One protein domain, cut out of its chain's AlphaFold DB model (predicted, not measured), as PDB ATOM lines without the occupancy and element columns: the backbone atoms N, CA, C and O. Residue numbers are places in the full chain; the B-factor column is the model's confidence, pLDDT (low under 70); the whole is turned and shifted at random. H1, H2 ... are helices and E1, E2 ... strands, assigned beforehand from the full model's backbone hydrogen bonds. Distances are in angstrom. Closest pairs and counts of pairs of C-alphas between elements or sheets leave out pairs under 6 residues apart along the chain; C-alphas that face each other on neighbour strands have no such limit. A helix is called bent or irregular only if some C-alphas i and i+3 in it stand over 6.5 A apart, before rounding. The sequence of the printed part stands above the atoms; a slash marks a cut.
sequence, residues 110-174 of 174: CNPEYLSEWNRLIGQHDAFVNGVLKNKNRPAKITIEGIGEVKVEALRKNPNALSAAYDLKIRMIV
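Overview. This is residues 110 to 174 of the 174 residues of the protein "Dynamin_M domain-containing protein" of Malus domestica (UniProt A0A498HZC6). Two helices, H1 and H2, follow each other end to end along the long axis, and a third, H3, runs back and packs on both. A small hairpin of two strands, E1 and E2, sits near H2, with E1 as the nearer strand. The printed part has 65 residues, with three named helices and two named strands in the order H1, H2, E1, E2, H3, and is mostly helix; the sheet, E1 - E2, is antiparallel. It is compact, with a radius of gyration of the C-alphas of 12.2 A, yet elongated, spanning 38 by 20 by 16 A.

Arrangement. H1, residues 112 to 122, and H2, residues 125 to 133, meet only through their tight link. The closest C-alphas of H2 and E1, residues 141 to 144, are those of Phe 128 and Ile 144, 7.7 A apart. E1 and E2, residues 148 to 151, form an antiparallel hairpin at 145 degrees, with N 142 and O 150 within hydrogen-bond range at 3.0 A and N 150 and O 142 at 2.8 A. H2 and E2 are apart. H3, residues 159 to 173, touches H2 at a steep tilt of 45 degrees, opposite ways; their closest C-alphas, of Val 129 and Ser 163, are 7.1 A apart. With residues 167 to 171 alone, H3 touches H1 at a shallow tilt of 32 degrees, opposite ways; the closest C-alphas, of Trp 118 and Ile 170, are 6.7 A apart. H1 and H2 have every O i to N i+4 pair within hydrogen-bond range, H3 has 9 of 11.

Along the chain. H1 is 15.0 A long from C-alpha 112 at (32.771, 67.003, 23.294), and H2 12.2 A. E1 measures 9.6 A and E2 10.1 A. H3 is 22.0 A long, ends with C-alpha 173 at (43.674, 56.946, 19.280), and is only just irregular: C-alphas 160 and 163 are 7.0 A apart.

Size, cuts and confidence. The C-alphas farthest apart, of Cys 110 and Asn 137, are 39.9 A apart. The printed part has no cut and no long link. Its mean pLDDT is 79.2, with residues 110 and 174 under 70.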
ATOM      1  N   CYS A 110      38.562  70.237  25.766       68.50
ATOM      2  CA  CYS A 110      37.121  70.350  26.006       68.50
ATOM      3  C   CYS A 110      36.292  69.887  24.798       68.50
ATOM      4  O   CYS A 110      35.102  70.197  24.726       68.50
ATOM      5  N   ASN A 111      36.895  69.206  23.815       78.94
ATOM      6  CA  ASN A 111      36.166  68.751  22.636       78.94
ATOM      7  C   ASN A 111      35.127  67.677  23.045       78.94
ATOM      8  O   ASN A 111      35.515  66.610  23.528       78.94
ATOM      9  N   PRO A 112      33.816  67.926  22.858       79.81
ATOM     10  CA  PRO A 112      32.771  67.003  23.294       79.81
ATOM     11  C   PRO A 112      32.790  65.670  22.535       79.81
ATOM     12  O   PRO A 112      32.452  64.643  23.120       79.81
ATOM     13  N   GLU A 113      33.210  65.661  21.268       84.06
ATOM     14  CA  GLU A 113      33.335  64.446  20.455       84.06
ATOM     15  C   GLU A 113      34.478  63.573  20.981       84.06
ATOM     16  O   GLU A 113      34.280  62.384  21.236       84.06
ATOM     17  N   TYR A 114      35.632  64.194  21.262       81.06
ATOM     18  CA  TYR A 114      36.767  63.530  21.909       81.06
ATOM     19  C   TYR A 114      36.365  62.945  23.266       81.06
ATOM     20  O   TYR A 114      36.608  61.773  23.544       81.06
ATOM     21  N   LEU A 115      35.710  63.742  24.117       80.75
ATOM     22  CA  LEU A 115      35.284  63.293  25.442       80.75
ATOM     23  C   LEU A 115      34.285  62.141  25.351       80.75
ATOM     24  O   LEU A 115      34.359  61.212  26.151       80.75
ATOM     25  N   SER A 116      33.358  62.177  24.394       85.25
ATOM     26  CA  SER A 116      32.388  61.099  24.193       85.25
ATOM     27  C   SER A 116      33.075  59.782  23.832       85.25
ATOM     28  O   SER A 116      32.773  58.749  24.429       85.25
ATOM     29  N   GLU A 117      34.014  59.809  22.887       85.12
ATOM     30  CA  GLU A 117      34.716  58.608  22.433       85.12
ATOM     31  C   GLU A 117      35.717  58.092  23.478       85.12
ATOM     32  O   GLU A 117      35.754  56.893  23.767       85.12
ATOM     33  N   TRP A 118      36.450  58.991  24.143       83.94
ATOM     34  CA  TRP A 118      37.318  58.631  25.266       83.94
ATOM     35  C   TRP A 118      36.516  57.986  26.406       83.94
ATOM     36  O   TRP A 118      36.896  56.921  26.888       83.94
ATOM     37  N   ASN A 119      35.366  58.558  26.790       83.94
ATOM     38  CA  ASN A 119      34.497  57.989  27.830       83.94
ATOM     39  C   ASN A 119      33.977  56.592  27.456       83.94
ATOM     40  O   ASN A 119      33.866  55.708  28.310       83.94
ATOM     41  N   ARG A 120      33.673  56.370  26.176       88.12
ATOM     42  CA  ARG A 120      33.223  55.072  25.663       88.12
ATOM     43  C   ARG A 120      34.314  54.002  25.791       88.12
ATOM     44  O   ARG A 120      34.035  52.895  26.250       88.12
ATOM     45  N   LEU A 121      35.550  54.339  25.423       85.88
ATOM     46  CA  LEU A 121      36.692  53.420  25.428       85.88
ATOM     47  C   LEU A 121      37.293  53.207  26.826       85.88
ATOM     48  O   LEU A 121      37.705  52.090  27.162       85.88
ATOM     49  N   ILE A 122      37.308  54.237  27.677       84.62
ATOM     50  CA  ILE A 122      37.768  54.105  29.066       84.62
ATOM     51  C   ILE A 122      36.809  53.242  29.896       84.62
ATOM     52  O   ILE A 122      37.251  52.541  30.802       84.62
ATOM     53  N   GLY A 123      35.522  53.179  29.531       86.00
ATOM     54  CA  GLY A 123      34.550  52.267  30.143       86.00
ATOM     55  C   GLY A 123      34.908  50.777  30.013       86.00
ATOM     56  O   GLY A 123      34.410  49.957  30.783       86.00
ATOM     57  N   GLN A 124      35.801  50.406  29.087       85.88
ATOM     58  CA  GLN A 124      36.291  49.030  28.912       85.88
ATOM     59  C   GLN A 124      37.536  48.707  29.755       85.88
ATOM     60  O   GLN A 124      38.016  47.569  29.740       85.88
ATOM     61  N   HIS A 125      38.058  49.681  30.506       86.12
ATOM     62  CA  HIS A 125      39.300  49.563  31.273       86.12
ATOM     63  C   HIS A 125      39.301  48.365  32.231       86.12
ATOM     64  O   HIS A 125      40.212  47.535  32.179       86.12
ATOM     65  N   ASP A 126      38.249  48.201  33.036       86.44
ATOM     66  CA  ASP A 126      38.154  47.094  33.992       86.44
ATOM     67  C   ASP A 126      38.139  45.730  33.291       86.44
ATOM     68  O   ASP A 126      38.756  44.765  33.760       86.44
ATOM     69  N   ALA A 127      37.453  45.630  32.150       85.62
ATOM     70  CA  ALA A 127      37.415  44.407  31.354       85.62
ATOM     71  C   ALA A 127      38.810  44.064  30.810       85.62
ATOM     72  O   ALA A 127      39.237  42.908  30.888       85.62
ATOM     73  N   PHE A 128      39.553  45.070  30.344       85.31
ATOM     74  CA  PHE A 128      40.931  44.917  29.895       85.31
ATOM     75  C   PHE A 128      41.866  44.477  31.033       85.31
ATOM     76  O   PHE A 128      42.535  43.446  30.916       85.31
ATOM     77  N   VAL A 129      41.875  45.184  32.169       84.94
ATOM     78  CA  VAL A 129      42.739  44.862  33.320       84.94
ATOM     79  C   VAL A 129      42.462  43.450  33.842       84.94
ATOM     80  O   VAL A 129      43.392  42.666  34.066       84.94
ATOM     81  N   ASN A 130      41.187  43.077  33.978       85.44
ATOM     82  CA  ASN A 130      40.805  41.729  34.390       85.44
ATOM     83  C   ASN A 130      41.194  40.676  33.334       85.44
ATOM     84  O   ASN A 130      41.677  39.599  33.697       85.44
ATOM     85  N   GLY A 131      41.061  40.988  32.042       83.25
ATOM     86  CA  GLY A 131      41.474  40.127  30.932       83.25
ATOM     87  C   GLY A 131      42.983  39.857  30.888       83.25
ATOM     88  O   GLY A 131      43.403  38.746  30.554       83.25
ATOM     89  N   VAL A 132      43.806  40.832  31.280       82.19
ATOM     90  CA  VAL A 132      45.271  40.694  31.326       82.19
ATOM     91  C   VAL A 132      45.740  39.946  32.577       82.19
ATOM     92  O   VAL A 132      46.593  39.057  32.460       82.19
ATOM     93  N   LEU A 133      45.202  40.297  33.755       83.38
ATOM     94  CA  LEU A 133      45.717  39.853  35.060       83.38
ATOM     95  C   LEU A 133      44.982  38.645  35.657       83.38
ATOM     96  O   LEU A 133      45.622  37.791  36.270       83.38
ATOM     97  N   LYS A 134      43.655  38.558  35.504       80.94
ATOM     98  CA  LYS A 134      42.814  37.542  36.173       80.94
ATOM     99  C   LYS A 134      42.383  36.394  35.258       80.94
ATOM    100  O   LYS A 134      41.848  35.396  35.738       80.94
ATOM    101  N   ASN A 135      42.614  36.501  33.952       78.81
ATOM    102  CA  ASN A 135      42.226  35.466  33.000       78.81
ATOM    103  C   ASN A 135      43.095  34.201  33.144       78.81
ATOM    104  O   ASN A 135      44.309  34.234  32.927       78.81
ATOM    105  N   LYS A 136      42.453  33.065  33.454       73.88
ATOM    106  CA  LYS A 136      43.110  31.757  33.633       73.88
ATOM    107  C   LYS A 136      43.807  31.256  32.365       73.88
ATOM    108  O   LYS A 136      44.843  30.611  32.471       73.88
ATOM    109  N   ASN A 137      43.289  31.606  31.188       76.19
ATOM    110  CA  ASN A 137      43.839  31.175  29.900       76.19
ATOM    111  C   ASN A 137      45.098  31.956  29.498       76.19
ATOM    112  O   ASN A 137      45.739  31.602  28.513       76.19
ATOM    113  N   ARG A 138      45.440  33.025  30.239       76.94
ATOM    114  CA  ARG A 138      46.616  33.883  30.022       76.94
ATOM    115  C   ARG A 138      46.910  34.158  28.533       76.94
ATOM    116  O   ARG A 138      48.046  33.963  28.098       76.94
ATOM    117  N   PRO A 139      45.937  34.674  27.757       76.88
ATOM    118  CA  PRO A 139      46.101  34.845  26.316       76.88
ATOM    119  C   PRO A 139      47.296  35.751  25.988       76.88
ATOM    120  O   PRO A 139      47.533  36.739  26.686       76.88
ATOM    121  N   ALA A 140      48.060  35.415  24.948       77.25
ATOM    122  CA  ALA A 140      49.216  36.206  24.511       77.25
ATOM    123  C   ALA A 140      48.805  37.567  23.921       77.25
ATOM    124  O   ALA A 140      49.559  38.542  23.982       77.25
ATOM    125  N   LYS A 141      47.586  37.634  23.374       81.00
ATOM    126  CA  LYS A 141      47.002  38.819  22.751       81.00
ATOM    127  C   LYS A 141      45.592  39.087  23.266       81.00
ATOM    128  O   LYS A 141      44.861  38.146  23.566       81.00
ATOM    129  N   ILE A 142      45.212  40.358  23.333       82.12
ATOM    130  CA  ILE A 142      43.844  40.800  23.628       82.12
ATOM    131  C   ILE A 142      43.429  41.799  22.553       82.12
ATOM    132  O   ILE A 142      44.226  42.650  22.171       82.12
ATOM    133  N   THR A 143      42.198  41.678  22.059       81.19
ATOM    134  CA  THR A 143      41.622  42.673  21.150       81.19
ATOM    135  C   THR A 143      41.008  43.790  21.976       81.19
ATOM    136  O   THR A 143      40.179  43.517  22.842       81.19
ATOM    137  N   ILE A 144      41.424  45.025  21.715       79.94
ATOM    138  CA  ILE A 144      40.841  46.229  22.305       79.94
ATOM    139  C   ILE A 144      40.101  46.968  21.195       79.94
ATOM    140  O   ILE A 144      40.621  47.114  20.084       79.94
ATOM    141  N   GLU A 145      38.882  47.412  21.478       76.19
ATOM    142  CA  GLU A 145      38.103  48.192  20.524       76.19
ATOM    143  C   GLU A 145      38.844  49.487  20.146       76.19
ATOM    144  O   GLU A 145      39.478  50.117  20.988       76.19
ATOM    145  N   GLY A 146      38.844  49.850  18.860       73.12
ATOM    146  CA  GLY A 146      39.573  51.019  18.345       73.12
ATOM    147  C   GLY A 146      41.092  50.838  18.177       73.12
ATOM    148  O   GLY A 146      41.695  51.565  17.396       73.12
ATOM    149  N   ILE A 147      41.717  49.846  18.830       74.19
ATOM    150  CA  ILE A 147      43.170  49.582  18.724       74.19
ATOM    151  C   ILE A 147      43.472  48.315  17.909       74.19
ATOM    152  O   ILE A 147      44.426  48.292  17.134       74.19
ATOM    153  N   GLY A 148      42.688  47.247  18.088       79.75
ATOM    154  CA  GLY A 148      42.958  45.922  17.519       79.75
ATOM    155  C   GLY A 148      43.691  44.978  18.484       79.75
ATOM    156  O   GLY A 148      43.565  45.095  19.703       79.75
ATOM    157  N   GLU A 149      44.421  43.989  17.952       81.12
ATOM    158  CA  GLU A 149      45.133  42.990  18.763       81.12
ATOM    159  C   GLU A 149      46.423  43.546  19.388       81.12
ATOM    160  O   GLU A 149      47.390  43.847  18.688       81.12
ATOM    161  N   VAL A 150      46.485  43.569  20.719       78.38
ATOM    162  CA  VAL A 150      47.645  44.024  21.499       78.38
ATOM    163  C   VAL A 150      48.321  42.841  22.188       78.38
ATOM    164  O   VAL A 150      47.645  41.966  22.737       78.38
ATOM    165  N   LYS A 151      49.661  42.795  22.186       81.06
ATOM    166  CA  LYS A 151      50.436  41.755  22.883       81.06
ATOM    167  C   LYS A 151      50.535  42.091  24.370       81.06
ATOM    168  O   LYS A 151      51.209  43.028  24.768       81.06
ATOM    169  N   VAL A 152      49.906  41.285  25.221       79.44
ATOM    170  CA  VAL A 152      49.777  41.602  26.657       79.44
ATOM    171  C   VAL A 152      50.789  40.880  27.548       79.44
ATOM    172  O   VAL A 152      50.840  41.112  28.755       79.44
ATOM    173  N   GLU A 153      51.629  40.015  26.975       74.75
ATOM    174  CA  GLU A 153      52.635  39.246  27.723       74.75
ATOM    175  C   GLU A 153      53.677  40.132  28.412       74.75
ATOM    176  O   GLU A 153      54.043  39.874  29.561       74.75
ATOM    177  N   ALA A 154      54.132  41.192  27.738       72.25
ATOM    178  CA  ALA A 154      55.072  42.156  28.304       72.25
ATOM    179  C   ALA A 154      54.415  43.006  29.404       72.25
ATOM    180  O   ALA A 154      55.032  43.267  30.436       72.25
ATOM    181  N   LEU A 155      53.138  43.356  29.226       73.00
ATOM    182  CA  LEU A 155      52.372  44.176  30.166       73.00
ATOM    183  C   LEU A 155      52.110  43.460  31.501       73.00
ATOM    184  O   LEU A 155      52.092  44.100  32.550       73.00
ATOM    185  N   ARG A 156      52.002  42.123  31.500       77.00
ATOM    186  CA  ARG A 156      51.871  41.324  32.737       77.00
ATOM    187  C   ARG A 156      53.057  41.456  33.688       77.00
ATOM    188  O   ARG A 156      52.887  41.225  34.881       77.00
ATOM    189  N   LYS A 157      54.246  41.788  33.176       76.94
ATOM    190  CA  LYS A 157      55.449  41.961  34.003       76.94
ATOM    191  C   LYS A 157      55.384  43.237  34.844       76.94
ATOM    192  O   LYS A 157      56.007  43.279  35.896       76.94
ATOM    193  N   ASN A 158      54.586  44.219  34.415       72.44
ATOM    194  CA  ASN A 158      54.427  45.514  35.073       72.44
ATOM    195  C   ASN A 158      52.938  45.832  35.312       72.44
ATOM    196  O   ASN A 158      52.397  46.762  34.711       72.44
ATOM    197  N   PRO A 159      52.258  45.099  36.218       73.94
ATOM    198  CA  PRO A 159      50.828  45.291  36.486       73.94
ATOM    199  C   PRO A 159      50.505  46.712  36.973       73.94
ATOM    200  O   PRO A 159      49.439  47.239  36.669       73.94
ATOM    201  N   ASN A 160      51.453  47.366  37.651       72.44
ATOM    202  CA  ASN A 160      51.300  48.732  38.155       72.44
ATOM    203  C   ASN A 160      51.272  49.790  37.036       72.44
ATOM    204  O   ASN A 160      50.725  50.866  37.240       72.44
ATOM    205  N   ALA A 161      51.865  49.506  35.871       72.44
ATOM    206  CA  ALA A 161      51.877  50.414  34.721       72.44
ATOM    207  C   ALA A 161      50.728  50.133  33.736       72.44
ATOM    208  O   ALA A 161      50.475  50.940  32.849       72.44
ATOM    209  N   LEU A 162      50.013  49.012  33.896       77.88
ATOM    210  CA  LEU A 162      48.983  48.548  32.962       77.88
ATOM    211  C   LEU A 162      47.833  49.550  32.803       77.88
ATOM    212  O   LEU A 162      47.425  49.845  31.684       77.88
ATOM    213  N   SER A 163      47.332  50.073  33.925       78.75
ATOM    214  CA  SER A 163      46.241  51.054  33.937       78.75
ATOM    215  C   SER A 163      46.647  52.345  33.219       78.75
ATOM    216  O   SER A 163      45.933  52.818  32.339       78.75
ATOM    217  N   ALA A 164      47.840  52.861  33.537       74.31
ATOM    218  CA  ALA A 164      48.370  54.079  32.932       74.31
ATOM    219  C   ALA A 164      48.673  53.901  31.436       74.31
ATOM    220  O   ALA A 164      48.388  54.787  30.638       74.31
ATOM    221  N   ALA A 165      49.202  52.744  31.038       76.12
ATOM    222  CA  ALA A 165      49.465  52.432  29.638       76.12
ATOM    223  C   ALA A 165      48.170  52.337  28.815       76.12
ATOM    224  O   ALA A 165      48.152  52.779  27.669       76.12
ATOM    225  N   TYR A 166      47.090  51.794  29.392       79.94
ATOM    226  CA  TYR A 166      45.786  51.752  28.731       79.94
ATOM    227  C   TYR A 166      45.202  53.155  28.552       79.94
ATOM    228  O   TYR A 166      44.879  53.519  27.427       79.94
ATOM    229  N   ASP A 167      45.122  53.959  29.621       78.88
ATOM    230  CA  ASP A 167      44.591  55.328  29.525       78.88
ATOM    231  C   ASP A 167      45.392  56.174  28.521       78.88
ATOM    232  O   ASP A 167      44.812  56.808  27.642       78.88
ATOM    233  N   LEU A 168      46.728  56.094  28.562       76.75
ATOM    234  CA  LEU A 168      47.587  56.774  27.591       76.75
ATOM    235  C   LEU A 168      47.297  56.316  26.155       76.75
ATOM    236  O   LEU A 168      47.202  57.144  25.253       76.75
ATOM    237  N   LYS A 169      47.122  55.007  25.931       78.56
ATOM    238  CA  LYS A 169      46.853  54.463  24.596       78.56
ATOM    239  C   LYS A 169      45.481  54.878  24.067       78.56
ATOM    240  O   LYS A 169      45.389  55.171  22.881       78.56
ATOM    241  N   ILE A 170      44.450  54.936  24.912       79.88
ATOM    242  CA  ILE A 170      43.129  55.446  24.515       79.88
ATOM    243  C   ILE A 170      43.228  56.920  24.128       79.88
ATOM    244  O   ILE A 170      42.756  57.303  23.064       79.88
ATOM    245  N   ARG A 171      43.923  57.740  24.920       76.44
ATOM    246  CA  ARG A 171      44.099  59.165  24.603       76.44
ATOM    247  C   ARG A 171      44.844  59.431  23.291       76.44
ATOM    248  O   ARG A 171      44.710  60.526  22.761       76.44
ATOM    249  N   MET A 172      45.625  58.467  22.792       73.06
ATOM    250  CA  MET A 172      46.346  58.556  21.513       73.06
ATOM    251  C   MET A 172      45.491  58.270  20.280       73.06
ATOM    252  O   MET A 172      45.875  58.683  19.187       73.06
ATOM    253  N   ILE A 173      44.443  57.457  20.424       73.75
ATOM    254  CA  ILE A 173      43.674  56.946  19.280       73.75
ATOM    255  C   ILE A 173      42.395  57.734  19.006       73.75
ATOM    256  O   ILE A 173      41.884  57.644  17.893       73.75
ATOM    257  N   VAL A 174      41.887  58.449  20.014       66.69
ATOM    258  CA  VAL A 174      40.744  59.365  19.897       66.69
ATOM    259  C   VAL A 174      41.210  60.681  19.293       66.69
ATOM    260  O   VAL A 174      40.525  61.168  18.369       66.69
TER     261      VAL A 174